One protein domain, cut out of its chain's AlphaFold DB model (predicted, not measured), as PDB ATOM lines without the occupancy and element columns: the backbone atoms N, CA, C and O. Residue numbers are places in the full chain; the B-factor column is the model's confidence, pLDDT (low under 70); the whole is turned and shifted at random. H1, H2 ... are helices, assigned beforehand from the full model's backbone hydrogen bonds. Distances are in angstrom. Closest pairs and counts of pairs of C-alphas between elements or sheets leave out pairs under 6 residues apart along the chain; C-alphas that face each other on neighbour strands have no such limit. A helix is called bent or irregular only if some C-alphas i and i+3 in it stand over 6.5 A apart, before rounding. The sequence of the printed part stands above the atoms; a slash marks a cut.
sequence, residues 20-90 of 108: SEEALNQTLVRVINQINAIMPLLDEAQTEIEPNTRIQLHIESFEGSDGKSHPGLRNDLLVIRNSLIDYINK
ATOM      1  N   SER A  20      27.911 -33.117 -43.021       77.88
ATOM      2  CA  SER A  20      28.787 -32.441 -42.066       77.88
ATOM      3  C   SER A  20      28.356 -32.801 -40.647       77.88
ATOM      4  O   SER A  20      27.307 -32.353 -40.182       77.88
ATOM      5  N   GLU A  21      29.179 -33.593 -39.961       79.19
ATOM      6  CA  GLU A  21      29.039 -33.878 -38.524       79.19
ATOM      7  C   GLU A  21      29.008 -32.583 -37.694       79.19
ATOM      8  O   GLU A  21      28.286 -32.482 -36.706       79.19
ATOM      9  N   GLU A  22      29.727 -31.542 -38.124       84.38
ATOM     10  CA  GLU A  22      29.715 -30.238 -37.457       84.38
ATOM     11  C   GLU A  22      28.348 -29.549 -37.574       84.38
ATOM     12  O   GLU A  22      27.798 -29.086 -36.573       84.38
ATOM     13  N   ALA A  23      27.767 -29.520 -38.777       85.62
ATOM     14  CA  ALA A  23      26.438 -28.950 -38.989       85.62
ATOM     15  C   ALA A  23      25.367 -29.731 -38.213       85.62
ATOM     16  O   ALA A  23      24.487 -29.122 -37.604       85.62
ATOM     17  N   LEU A  24      25.477 -31.064 -38.177       88.19
ATOM     18  CA  LEU A  24      24.618 -31.911 -37.354       88.19
ATOM     19  C   LEU A  24      24.732 -31.535 -35.871       88.19
ATOM     20  O   LEU A  24      23.717 -31.221 -35.253       88.19
ATOM     21  N   ASN A  25      25.942 -31.487 -35.314       89.25
ATOM     22  CA  ASN A  25      26.155 -31.156 -33.905       89.25
ATOM     23  C   ASN A  25      25.592 -29.776 -33.540       89.25
ATOM     24  O   ASN A  25      24.928 -29.634 -32.512       89.25
ATOM     25  N   GLN A  26      25.771 -28.770 -34.401       91.44
ATOM     26  CA  GLN A  26      25.171 -27.446 -34.203       91.44
ATOM     27  C   GLN A  26      23.637 -27.504 -34.155       91.44
ATOM     28  O   GLN A  26      23.014 -26.853 -33.309       91.44
ATOM     29  N   THR A  27      23.012 -28.293 -35.032       93.75
ATOM     30  CA  THR A  27      21.561 -28.507 -35.013       93.75
ATOM     31  C   THR A  27      21.112 -29.212 -33.734       93.75
ATOM     32  O   THR A  27      20.146 -28.765 -33.117       93.75
ATOM     33  N   LEU A  28      21.815 -30.256 -33.288       95.56
ATOM     34  CA  LEU A  28      21.465 -30.988 -32.065       95.56
ATOM     35  C   LEU A  28      21.565 -30.095 -30.818       95.56
ATOM     36  O   LEU A  28      20.649 -30.086 -29.997       95.56
ATOM     37  N   VAL A  29      22.609 -29.264 -30.716       96.50
ATOM     38  CA  VAL A  29      22.740 -28.266 -29.639       96.50
ATOM     39  C   VAL A  29      21.580 -27.269 -29.661       96.50
ATOM     40  O   VAL A  29      21.035 -26.920 -28.611       96.50
ATOM     41  N   ARG A  30      21.142 -26.825 -30.846       97.44
ATOM     42  CA  ARG A  30      19.979 -25.934 -30.965       97.44
ATOM     43  C   ARG A  30      18.699 -26.598 -30.458       97.44
ATOM     44  O   ARG A  30      17.947 -25.949 -29.737       97.44
ATOM     45  N   VAL A  31      18.473 -27.868 -30.793       97.69
ATOM     46  CA  VAL A  31      17.318 -28.635 -30.299       97.69
ATOM     47  C   VAL A  31      17.370 -28.774 -28.776       97.69
ATOM     48  O   VAL A  31      16.370 -28.515 -28.112       97.69
ATOM     49  N   ILE A  32      18.537 -29.085 -28.199       97.75
ATOM     50  CA  ILE A  32      18.734 -29.126 -26.738       97.75
ATOM     51  C   ILE A  32      18.353 -27.786 -26.095       97.75
ATOM     52  O   ILE A  32      17.629 -27.759 -25.098       97.75
ATOM     53  N   ASN A  33      18.784 -26.666 -26.682       97.88
ATOM     54  CA  ASN A  33      18.447 -25.334 -26.182       97.88
ATOM     55  C   ASN A  33      16.946 -25.035 -26.274       97.88
ATOM     56  O   ASN A  33      16.392 -24.445 -25.350       97.88
ATOM     57  N   GLN A  34      16.275 -25.463 -27.346       98.00
ATOM     58  CA  GLN A  34      14.822 -25.326 -27.472       98.00
ATOM     59  C   GLN A  34      14.085 -26.154 -26.419       98.00
ATOM     60  O   GLN A  34      13.163 -25.641 -25.793       98.00
ATOM     61  N   ILE A  35      14.520 -27.390 -26.160       98.00
ATOM     62  CA  ILE A  35      13.948 -28.218 -25.089       98.00
ATOM     63  C   ILE A  35      14.121 -27.531 -23.729       98.00
ATOM     64  O   ILE A  35      13.162 -27.430 -22.969       98.00
ATOM     65  N   ASN A  36      15.312 -27.000 -23.434       97.44
ATOM     66  CA  ASN A  36      15.554 -26.265 -22.189       97.44
ATOM     67  C   ASN A  36      14.675 -25.010 -22.071       97.44
ATOM     68  O   ASN A  36      14.187 -24.720 -20.983       97.44
ATOM     69  N   ALA A  37      14.441 -24.295 -23.174       97.69
ATOM     70  CA  ALA A  37      13.555 -23.132 -23.201       97.69
ATOM     71  C   ALA A  37      12.074 -23.497 -23.005       97.69
ATOM     72  O   ALA A  37      11.314 -22.680 -22.496       97.69
ATOM     73  N   ILE A  38      11.665 -24.716 -23.374       96.75
ATOM     74  CA  ILE A  38      10.304 -25.217 -23.145       96.75
ATOM     75  C   ILE A  38      10.071 -25.548 -21.667       96.75
ATOM     76  O   ILE A  38       8.957 -25.361 -21.196       96.75
ATOM     77  N   MET A  39      11.088 -25.995 -20.918       95.06
ATOM     78  CA  MET A  39      10.932 -26.417 -19.514       95.06
ATOM     79  C   MET A  39      10.150 -25.429 -18.624       95.06
ATOM     80  O   MET A  39       9.178 -25.875 -18.020       95.06
ATOM     81  N   PRO A  40      10.485 -24.123 -18.554       96.38
ATOM     82  CA  PRO A  40       9.705 -23.171 -17.756       96.38
ATOM     83  C   PRO A  40       8.287 -22.942 -18.303       96.38
ATOM     84  O   PRO A  40       7.359 -22.727 -17.532       96.38
ATOM     85  N   LEU A  41       8.080 -23.057 -19.618       96.44
ATOM     86  CA  LEU A  41       6.744 -22.945 -20.216       96.44
ATOM     87  C   LEU A  41       5.838 -24.111 -19.806       96.44
ATOM     88  O   LEU A  41       4.621 -23.959 -19.781       96.44
ATOM     89  N   LEU A  42       6.410 -25.275 -19.480       95.44
ATOM     90  CA  LEU A  42       5.647 -26.388 -18.915       95.44
ATOM     91  C   LEU A  42       5.173 -26.083 -17.492       95.44
ATOM     92  O   LEU A  42       4.079 -26.508 -17.128       95.44
ATOM     93  N   ASP A  43       5.971 -25.349 -16.711       93.88
ATOM     94  CA  ASP A  43       5.592 -24.917 -15.361       93.88
ATOM     95  C   ASP A  43       4.395 -23.959 -15.429       93.88
ATOM     96  O   ASP A  43       3.409 -24.154 -14.722       93.88
ATOM     97  N   GLU A  44       4.448 -22.979 -16.336       94.06
ATOM     98  CA  GLU A  44       3.337 -22.057 -16.602       94.06
ATOM     99  C   GLU A  44       2.108 -22.793 -17.154       94.06
ATOM    100  O   GLU A  44       0.990 -22.596 -16.690       94.06
ATOM    101  N   ALA A  45       2.292 -23.704 -18.112       92.31
ATOM    102  CA  ALA A  45       1.180 -24.471 -18.664       92.31
ATOM    103  C   ALA A  45       0.491 -25.325 -17.590       92.31
ATOM    104  O   ALA A  45      -0.732 -25.427 -17.587       92.31
ATOM    105  N   GLN A  46       1.246 -25.907 -16.654       92.06
ATOM    106  CA  GLN A  46       0.693 -26.733 -15.583       92.06
ATOM    107  C   GLN A  46      -0.278 -25.957 -14.682       92.06
ATOM    108  O   GLN A  46      -1.234 -26.561 -14.186       92.06
ATOM    109  N   THR A  47      -0.072 -24.652 -14.480       91.31
ATOM    110  CA  THR A  47      -0.981 -23.824 -13.670       91.31
ATOM    111  C   THR A  47      -2.273 -23.467 -14.400       91.31
ATOM    112  O   THR A  47      -3.280 -23.208 -13.748       91.31
ATOM    113  N   GLU A  48      -2.263 -23.499 -15.731       91.25
ATOM    114  CA  GLU A  48      -3.409 -23.169 -16.586       91.25
ATOM    115  C   GLU A  48      -4.247 -24.403 -16.982       91.25
ATOM    116  O   GLU A  48      -5.292 -24.276 -17.620       91.25
ATOM    117  N   ILE A  49      -3.815 -25.620 -16.623       89.12
ATOM    118  CA  ILE A  49      -4.564 -26.851 -16.916       89.12
ATOM    119  C   ILE A  49      -5.760 -26.971 -15.970       89.12
ATOM    120  O   ILE A  49      -5.614 -27.203 -14.768       89.12
ATOM    121  N   GLU A  50      -6.963 -26.901 -16.538       88.00
ATOM    122  CA  GLU A  50      -8.196 -27.149 -15.798       88.00
ATOM    123  C   GLU A  50      -8.288 -28.614 -15.320       88.00
ATOM    124  O   GLU A  50      -8.082 -29.554 -16.106       88.00
ATOM    125  N   PRO A  51      -8.640 -28.848 -14.040       82.25
ATOM    126  CA  PRO A  51      -8.853 -30.194 -13.531       82.25
ATOM    127  C   PRO A  51     -10.105 -30.829 -14.154       82.25
ATOM    128  O   PRO A  51     -11.081 -30.151 -14.460       82.25
ATOM    129  N   ASN A  52     -10.110 -32.163 -14.272       81.44
ATOM    130  CA  ASN A  52     -11.246 -32.962 -14.766       81.44
ATOM    131  C   ASN A  52     -11.682 -32.662 -16.212       81.44
ATOM    132  O   ASN A  52     -12.827 -32.917 -16.596       81.44
ATOM    133  N   THR A  53     -10.770 -32.154 -17.035       85.06
ATOM    134  CA  THR A  53     -10.980 -32.050 -18.478       85.06
ATOM    135  C   THR A  53     -11.019 -33.438 -19.121       85.06
ATOM    136  O   THR A  53     -10.362 -34.380 -18.680       85.06
ATOM    137  N   ARG A  54     -11.807 -33.588 -20.196       83.50
ATOM    138  CA  ARG A  54     -11.961 -34.874 -20.906       83.50
ATOM    139  C   ARG A  54     -10.630 -35.422 -21.437       83.50
ATOM    140  O   ARG A  54     -10.474 -36.634 -21.550       83.50
ATOM    141  N   ILE A  55      -9.718 -34.531 -21.819       82.94
ATOM    142  CA  ILE A  55      -8.358 -34.858 -22.240       82.94
ATOM    143  C   ILE A  55      -7.436 -34.070 -21.323       82.94
ATOM    144  O   ILE A  55      -7.405 -32.844 -21.400       82.94
ATOM    145  N   GLN A  56      -6.705 -34.783 -20.473       85.06
ATOM    146  CA  GLN A  56      -5.756 -34.181 -19.554       85.06
ATOM    147  C   GLN A  56      -4.348 -34.290 -20.134       85.06
ATOM    148  O   GLN A  56      -3.891 -35.372 -20.503       85.06
ATOM    149  N   LEU A  57      -3.661 -33.154 -20.227       88.88
ATOM    150  CA  LEU A  57      -2.232 -33.132 -20.500       88.88
ATOM    151  C   LEU A  57      -1.489 -33.386 -19.185       88.88
ATOM    152  O   LEU A  57      -1.661 -32.641 -18.222       88.88
ATOM    153  N   HIS A  58      -0.658 -34.423 -19.151       93.06
ATOM    154  CA  HIS A  58       0.179 -34.736 -17.996       93.06
ATOM    155  C   HIS A  58       1.586 -34.175 -18.207       93.06
ATOM    156  O   HIS A  58       2.400 -34.749 -18.936       93.06
ATOM    157  N   ILE A  59       1.863 -33.022 -17.594       94.94
ATOM    158  CA  ILE A  59       3.211 -32.439 -17.595       94.94
ATOM    159  C   ILE A  59       4.142 -33.280 -16.719       94.94
ATOM    160  O   ILE A  59       5.243 -33.635 -17.145       94.94
ATOM    161  N   GLU A  60       3.660 -33.643 -15.530       95.19
ATOM    162  CA  GLU A  60       4.350 -34.506 -14.577       95.19
ATOM    163  C   GLU A  60       3.917 -35.970 -14.698       95.19
ATOM    164  O   GLU A  60       2.917 -36.302 -15.339       95.19
ATOM    165  N   SER A  61       4.693 -36.852 -14.070       94.81
ATOM    166  CA  SER A  61       4.387 -38.284 -14.002       94.81
ATOM    167  C   SER A  61       3.031 -38.523 -13.338       94.81
ATOM    168  O   SER A  61       2.670 -37.843 -12.377       94.81
ATOM    169  N   PHE A  62       2.293 -39.513 -13.830       92.88
ATOM    170  CA  PHE A  62       0.927 -39.784 -13.387       92.88
ATOM    171  C   PHE A  62       0.672 -41.283 -13.254       92.88
ATOM    172  O   PHE A  62       1.411 -42.103 -13.800       92.88
ATOM    173  N   GLU A  63      -0.370 -41.646 -12.512       95.06
ATOM    174  CA  GLU A  63      -0.852 -43.023 -12.439       95.06
ATOM    175  C   GLU A  63      -1.951 -43.234 -13.485       95.06
ATOM    176  O   GLU A  63      -2.918 -42.473 -13.557       95.06
ATOM    177  N   GLY A  64      -1.774 -44.242 -14.334       90.69
ATOM    178  CA  GLY A  64      -2.739 -44.611 -15.360       90.69
ATOM    179  C   GLY A  64      -3.907 -45.413 -14.794       90.69
ATOM    180  O   GLY A  64      -3.868 -45.925 -13.677       90.69
ATOM    181  N   SER A  65      -4.944 -45.608 -15.609       89.69
ATOM    182  CA  SER A  65      -6.074 -46.488 -15.267       89.69
ATOM    183  C   SER A  65      -5.676 -47.959 -15.089       89.69
ATOM    184  O   SER A  65      -6.458 -48.754 -14.571       89.69
ATOM    185  N   ASP A  66      -4.466 -48.325 -15.509       94.19
ATOM    186  CA  ASP A  66      -3.847 -49.630 -15.307       94.19
ATOM    187  C   ASP A  66      -3.090 -49.754 -13.970       94.19
ATOM    188  O   ASP A  66      -2.469 -50.790 -13.725       94.19
ATOM    189  N   GLY A  67      -3.128 -48.721 -13.117       94.62
ATOM    190  CA  GLY A  67      -2.424 -48.670 -11.831       94.62
ATOM    191  C   GLY A  67      -0.905 -48.546 -11.968       94.62
ATOM    192  O   GLY A  67      -0.168 -48.823 -11.022       94.62
ATOM    193  N   LYS A  68      -0.404 -48.199 -13.161       95.88
ATOM    194  CA  LYS A  68       1.029 -48.023 -13.415       95.88
ATOM    195  C   LYS A  68       1.390 -46.551 -13.451       95.88
ATOM    196  O   LYS A  68       0.609 -45.718 -13.902       95.88
ATOM    197  N   SER A  69       2.611 -46.245 -13.024       95.38
ATOM    198  CA  SER A  69       3.185 -44.917 -13.207       95.38
ATOM    199  C   SER A  69       3.674 -44.758 -14.646       95.38
ATOM    200  O   SER A  69       4.465 -45.570 -15.130       95.38
ATOM    201  N   HIS A  70       3.197 -43.712 -15.313       94.94
ATOM    202  CA  HIS A  70       3.601 -43.320 -16.659       94.94
ATOM    203  C   HIS A  70       4.401 -42.013 -16.594       94.94
ATOM    204  O   HIS A  70       4.094 -41.145 -15.765       94.94
ATOM    205  N   PRO A  71       5.429 -41.853 -17.444       95.12
ATOM    206  CA  PRO A  71       6.172 -40.605 -17.521       95.12
ATOM    207  C   PRO A  71       5.277 -39.478 -18.045       95.12
ATOM    208  O   PRO A  71       4.448 -39.678 -18.931       95.12
ATOM    209  N   GLY A  72       5.453 -38.284 -17.480       95.38
ATOM    210  CA  GLY A  72       4.865 -37.060 -18.018       95.38
ATOM    211  C   GLY A  72       5.720 -36.453 -19.130       95.38
ATOM    212  O   GLY A  72       6.893 -36.806 -19.302       95.38
ATOM    213  N   LEU A  73       5.158 -35.464 -19.825       95.75
ATOM    214  CA  LEU A  73       5.825 -34.752 -20.920       95.75
ATOM    215  C   LEU A  73       7.204 -34.201 -20.521       95.75
ATOM    216  O   LEU A  73       8.143 -34.253 -21.318       95.75
ATOM    217  N   ARG A  74       7.355 -33.687 -19.291       96.88
ATOM    218  CA  ARG A  74       8.649 -33.178 -18.816       96.88
ATOM    219  C   ARG A  74       9.709 -34.271 -18.824       96.88
ATOM    220  O   ARG A  74      10.823 -34.040 -19.289       96.88
ATOM    221  N   ASN A  75       9.368 -35.452 -18.317       97.19
ATOM    222  CA  ASN A  75      10.304 -36.565 -18.258       97.19
ATOM    223  C   ASN A  75      10.732 -36.993 -19.667       97.19
ATOM    224  O   ASN A  75      11.926 -37.148 -19.918       97.19
ATOM    225  N   ASP A  76       9.787 -37.096 -20.599       96.50
ATOM    226  CA  ASP A  76      10.083 -37.466 -21.986       96.50
ATOM    227  C   ASP A  76      11.032 -36.465 -22.656       96.50
ATOM    228  O   ASP A  76      12.021 -36.849 -23.285       96.50
ATOM    229  N   LEU A  77      10.798 -35.165 -22.462       97.50
ATOM    230  CA  LEU A  77      11.672 -34.116 -22.984       97.50
ATOM    231  C   LEU A  77      13.078 -34.166 -22.374       97.50
ATOM    232  O   LEU A  77      14.063 -33.971 -23.090       97.50
ATOM    233  N   LEU A  78      13.196 -34.469 -21.078       97.75
ATOM    234  CA  LEU A  78      14.492 -34.661 -20.424       97.75
ATOM    235  C   LEU A  78      15.230 -35.888 -20.974       97.75
ATOM    236  O   LEU A  78      16.432 -35.801 -21.231       97.75
ATOM    237  N   VAL A  79      14.529 -37.000 -21.204       97.88
ATOM    238  CA  VAL A  79      15.100 -38.215 -21.809       97.88
ATOM    239  C   VAL A  79      15.604 -37.935 -23.223       97.88
ATOM    240  O   VAL A  79      16.736 -38.299 -23.549       97.88
ATOM    241  N   ILE A  80      14.814 -37.239 -24.047       97.50
ATOM    242  CA  ILE A  80      15.226 -36.832 -25.396       97.50
ATOM    243  C   ILE A  80      16.472 -35.949 -25.312       97.50
ATOM    244  O   ILE A  80      17.479 -36.253 -25.948       97.50
ATOM    245  N   ARG A  81      16.447 -34.893 -24.492       97.75
ATOM    246  CA  ARG A  81      17.584 -33.978 -24.324       97.75
ATOM    247  C   ARG A  81      18.857 -34.721 -23.932       97.75
ATOM    248  O   ARG A  81      19.902 -34.489 -24.533       97.75
ATOM    249  N   ASN A  82      18.774 -35.594 -22.932       97.62
ATOM    250  CA  ASN A  82      19.932 -36.335 -22.444       97.62
ATOM    251  C   ASN A  82      20.461 -37.296 -23.519       97.62
ATOM    252  O   ASN A  82      21.659 -37.320 -23.760       97.62
ATOM    253  N   SER A  83      19.577 -37.969 -24.261       96.50
ATOM    254  CA  SER A  83      19.975 -38.833 -25.383       96.50
ATOM    255  C   SER A  83      20.706 -38.059 -26.490       96.50
ATOM    256  O   SER A  83      21.649 -38.567 -27.093       96.50
ATOM    257  N   LEU A  84      20.301 -36.811 -26.758       95.81
ATOM    258  CA  LEU A  84      20.995 -35.936 -27.708       95.81
ATOM    259  C   LEU A  84      22.380 -35.519 -27.193       95.81
ATOM    260  O   LEU A  84      23.333 -35.490 -27.969       95.81
ATOM    261  N   ILE A  85      22.502 -35.219 -25.897       95.06
ATOM    262  CA  ILE A  85      23.790 -34.914 -25.254       95.06
ATOM    263  C   ILE A  85      24.727 -36.122 -25.350       95.06
ATOM    264  O   ILE A  85      25.879 -35.971 -25.753       95.06
ATOM    265  N   ASP A  86      24.225 -37.316 -25.046       94.94
ATOM    266  CA  ASP A  86      24.993 -38.559 -25.122       94.94
ATOM    267  C   ASP A  86      25.464 -38.836 -26.552       94.94
ATOM    268  O   ASP A  86      26.622 -39.193 -26.771       94.94
ATOM    269  N   TYR A  87      24.601 -38.597 -27.544       91.62
ATOM    270  CA  TYR A  87      24.968 -38.722 -28.951       91.62
ATOM    271  C   TYR A  87      26.091 -37.758 -29.351       91.62
ATOM    272  O   TYR A  87      27.007 -38.166 -30.060       91.62
ATOM    273  N   ILE A  88      26.042 -36.495 -28.914       89.38
ATOM    274  CA  ILE A  88      27.088 -35.499 -29.209       89.38
ATOM    275  C   ILE A  88      28.413 -35.892 -28.545       89.38
ATOM    276  O   ILE A  88      29.478 -35.727 -29.138       89.38
ATOM    277  N   ASN A  89      28.349 -36.419 -27.322       89.88
ATOM    278  CA  ASN A  89      29.520 -36.774 -26.524       89.88
ATOM    279  C   ASN A  89      30.105 -38.153 -26.861       89.88
ATOM    280  O   ASN A  89      31.122 -38.542 -26.278       89.88
ATOM    281  N   LYS A  90      29.484 -38.912 -27.773       85.81
ATOM    282  CA  LYS A  90      29.993 -40.224 -28.179       85.81
ATOM    283  C   LYS A  90      31.408 -40.087 -28.768       85.81
ATOM    284  O   LYS A  90      31.712 -39.096 -29.437       85.81
TER     285      LYS A  90
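What this domain is: This is residues 20 to 90 of the 108 residues of an uncharacterized protein of Legionella fallonii LLAP-10 (UniProt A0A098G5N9). What is the main picture? Two long helices run opposite ways, H1a side by side with H2, and a long looped link from H1b to H2 lies at one end, where residues 50 to 56 stick out. Within that link, residues 62 to 63 pair antiparallel with residues 69 to 70. What is it made of? The printed part has 71 residues with two named helices, H1 then H2, and no named strand: all helix. How large is it? It is elongated, 48 by 26 by 15 A, and loose, with a radius of gyration of the C-alphas of 15.5 A.

Where its parts are: Where is the first helix? H1, residues 21 to 48, begins at C-alpha 21 (29.039, -33.878, -38.524); by its hydrogen bonds it was assigned as one helix, but it is bent, with C-alphas 37 and 40 6.7 A apart. Its arms are H1a, residues 21 to 37, 24.3 A long, and H1b, residues 40 to 48, 13.2 A long. Where is the second? H2, residues 73 to 89, is 24.4 A long and ends at C-alpha 89 (29.520, -36.774, -26.524).

How they stand to each other: How do the arms stand to each other? They stand at a shallow tilt of 34.5 degrees, only just short of steep. How does H2 stand to them? H1a and H2 touch, opposite ways at a shallow tilt of 26 degrees; their closest C-alphas, of Ile 32 and Arg 81, are 5.5 A apart. H1b and H2 are close but not clearly touching, their closest C-alphas, of Leu 42 and Arg 74, 7.4 A apart. What of the backbones? In H1a and H2 every O i to N i+4 pair is within hydrogen-bond range, in H1b 3 of 5.

The domain as a whole: How far does it reach? The C-alphas farthest apart, of Ser 20 and Asn 52, are 48.5 A apart. Is anything cut or uncertain? The printed part has no cut, H1 to H2 is a long link of 24 residues, and no printed residue is under 70 in pLDDT.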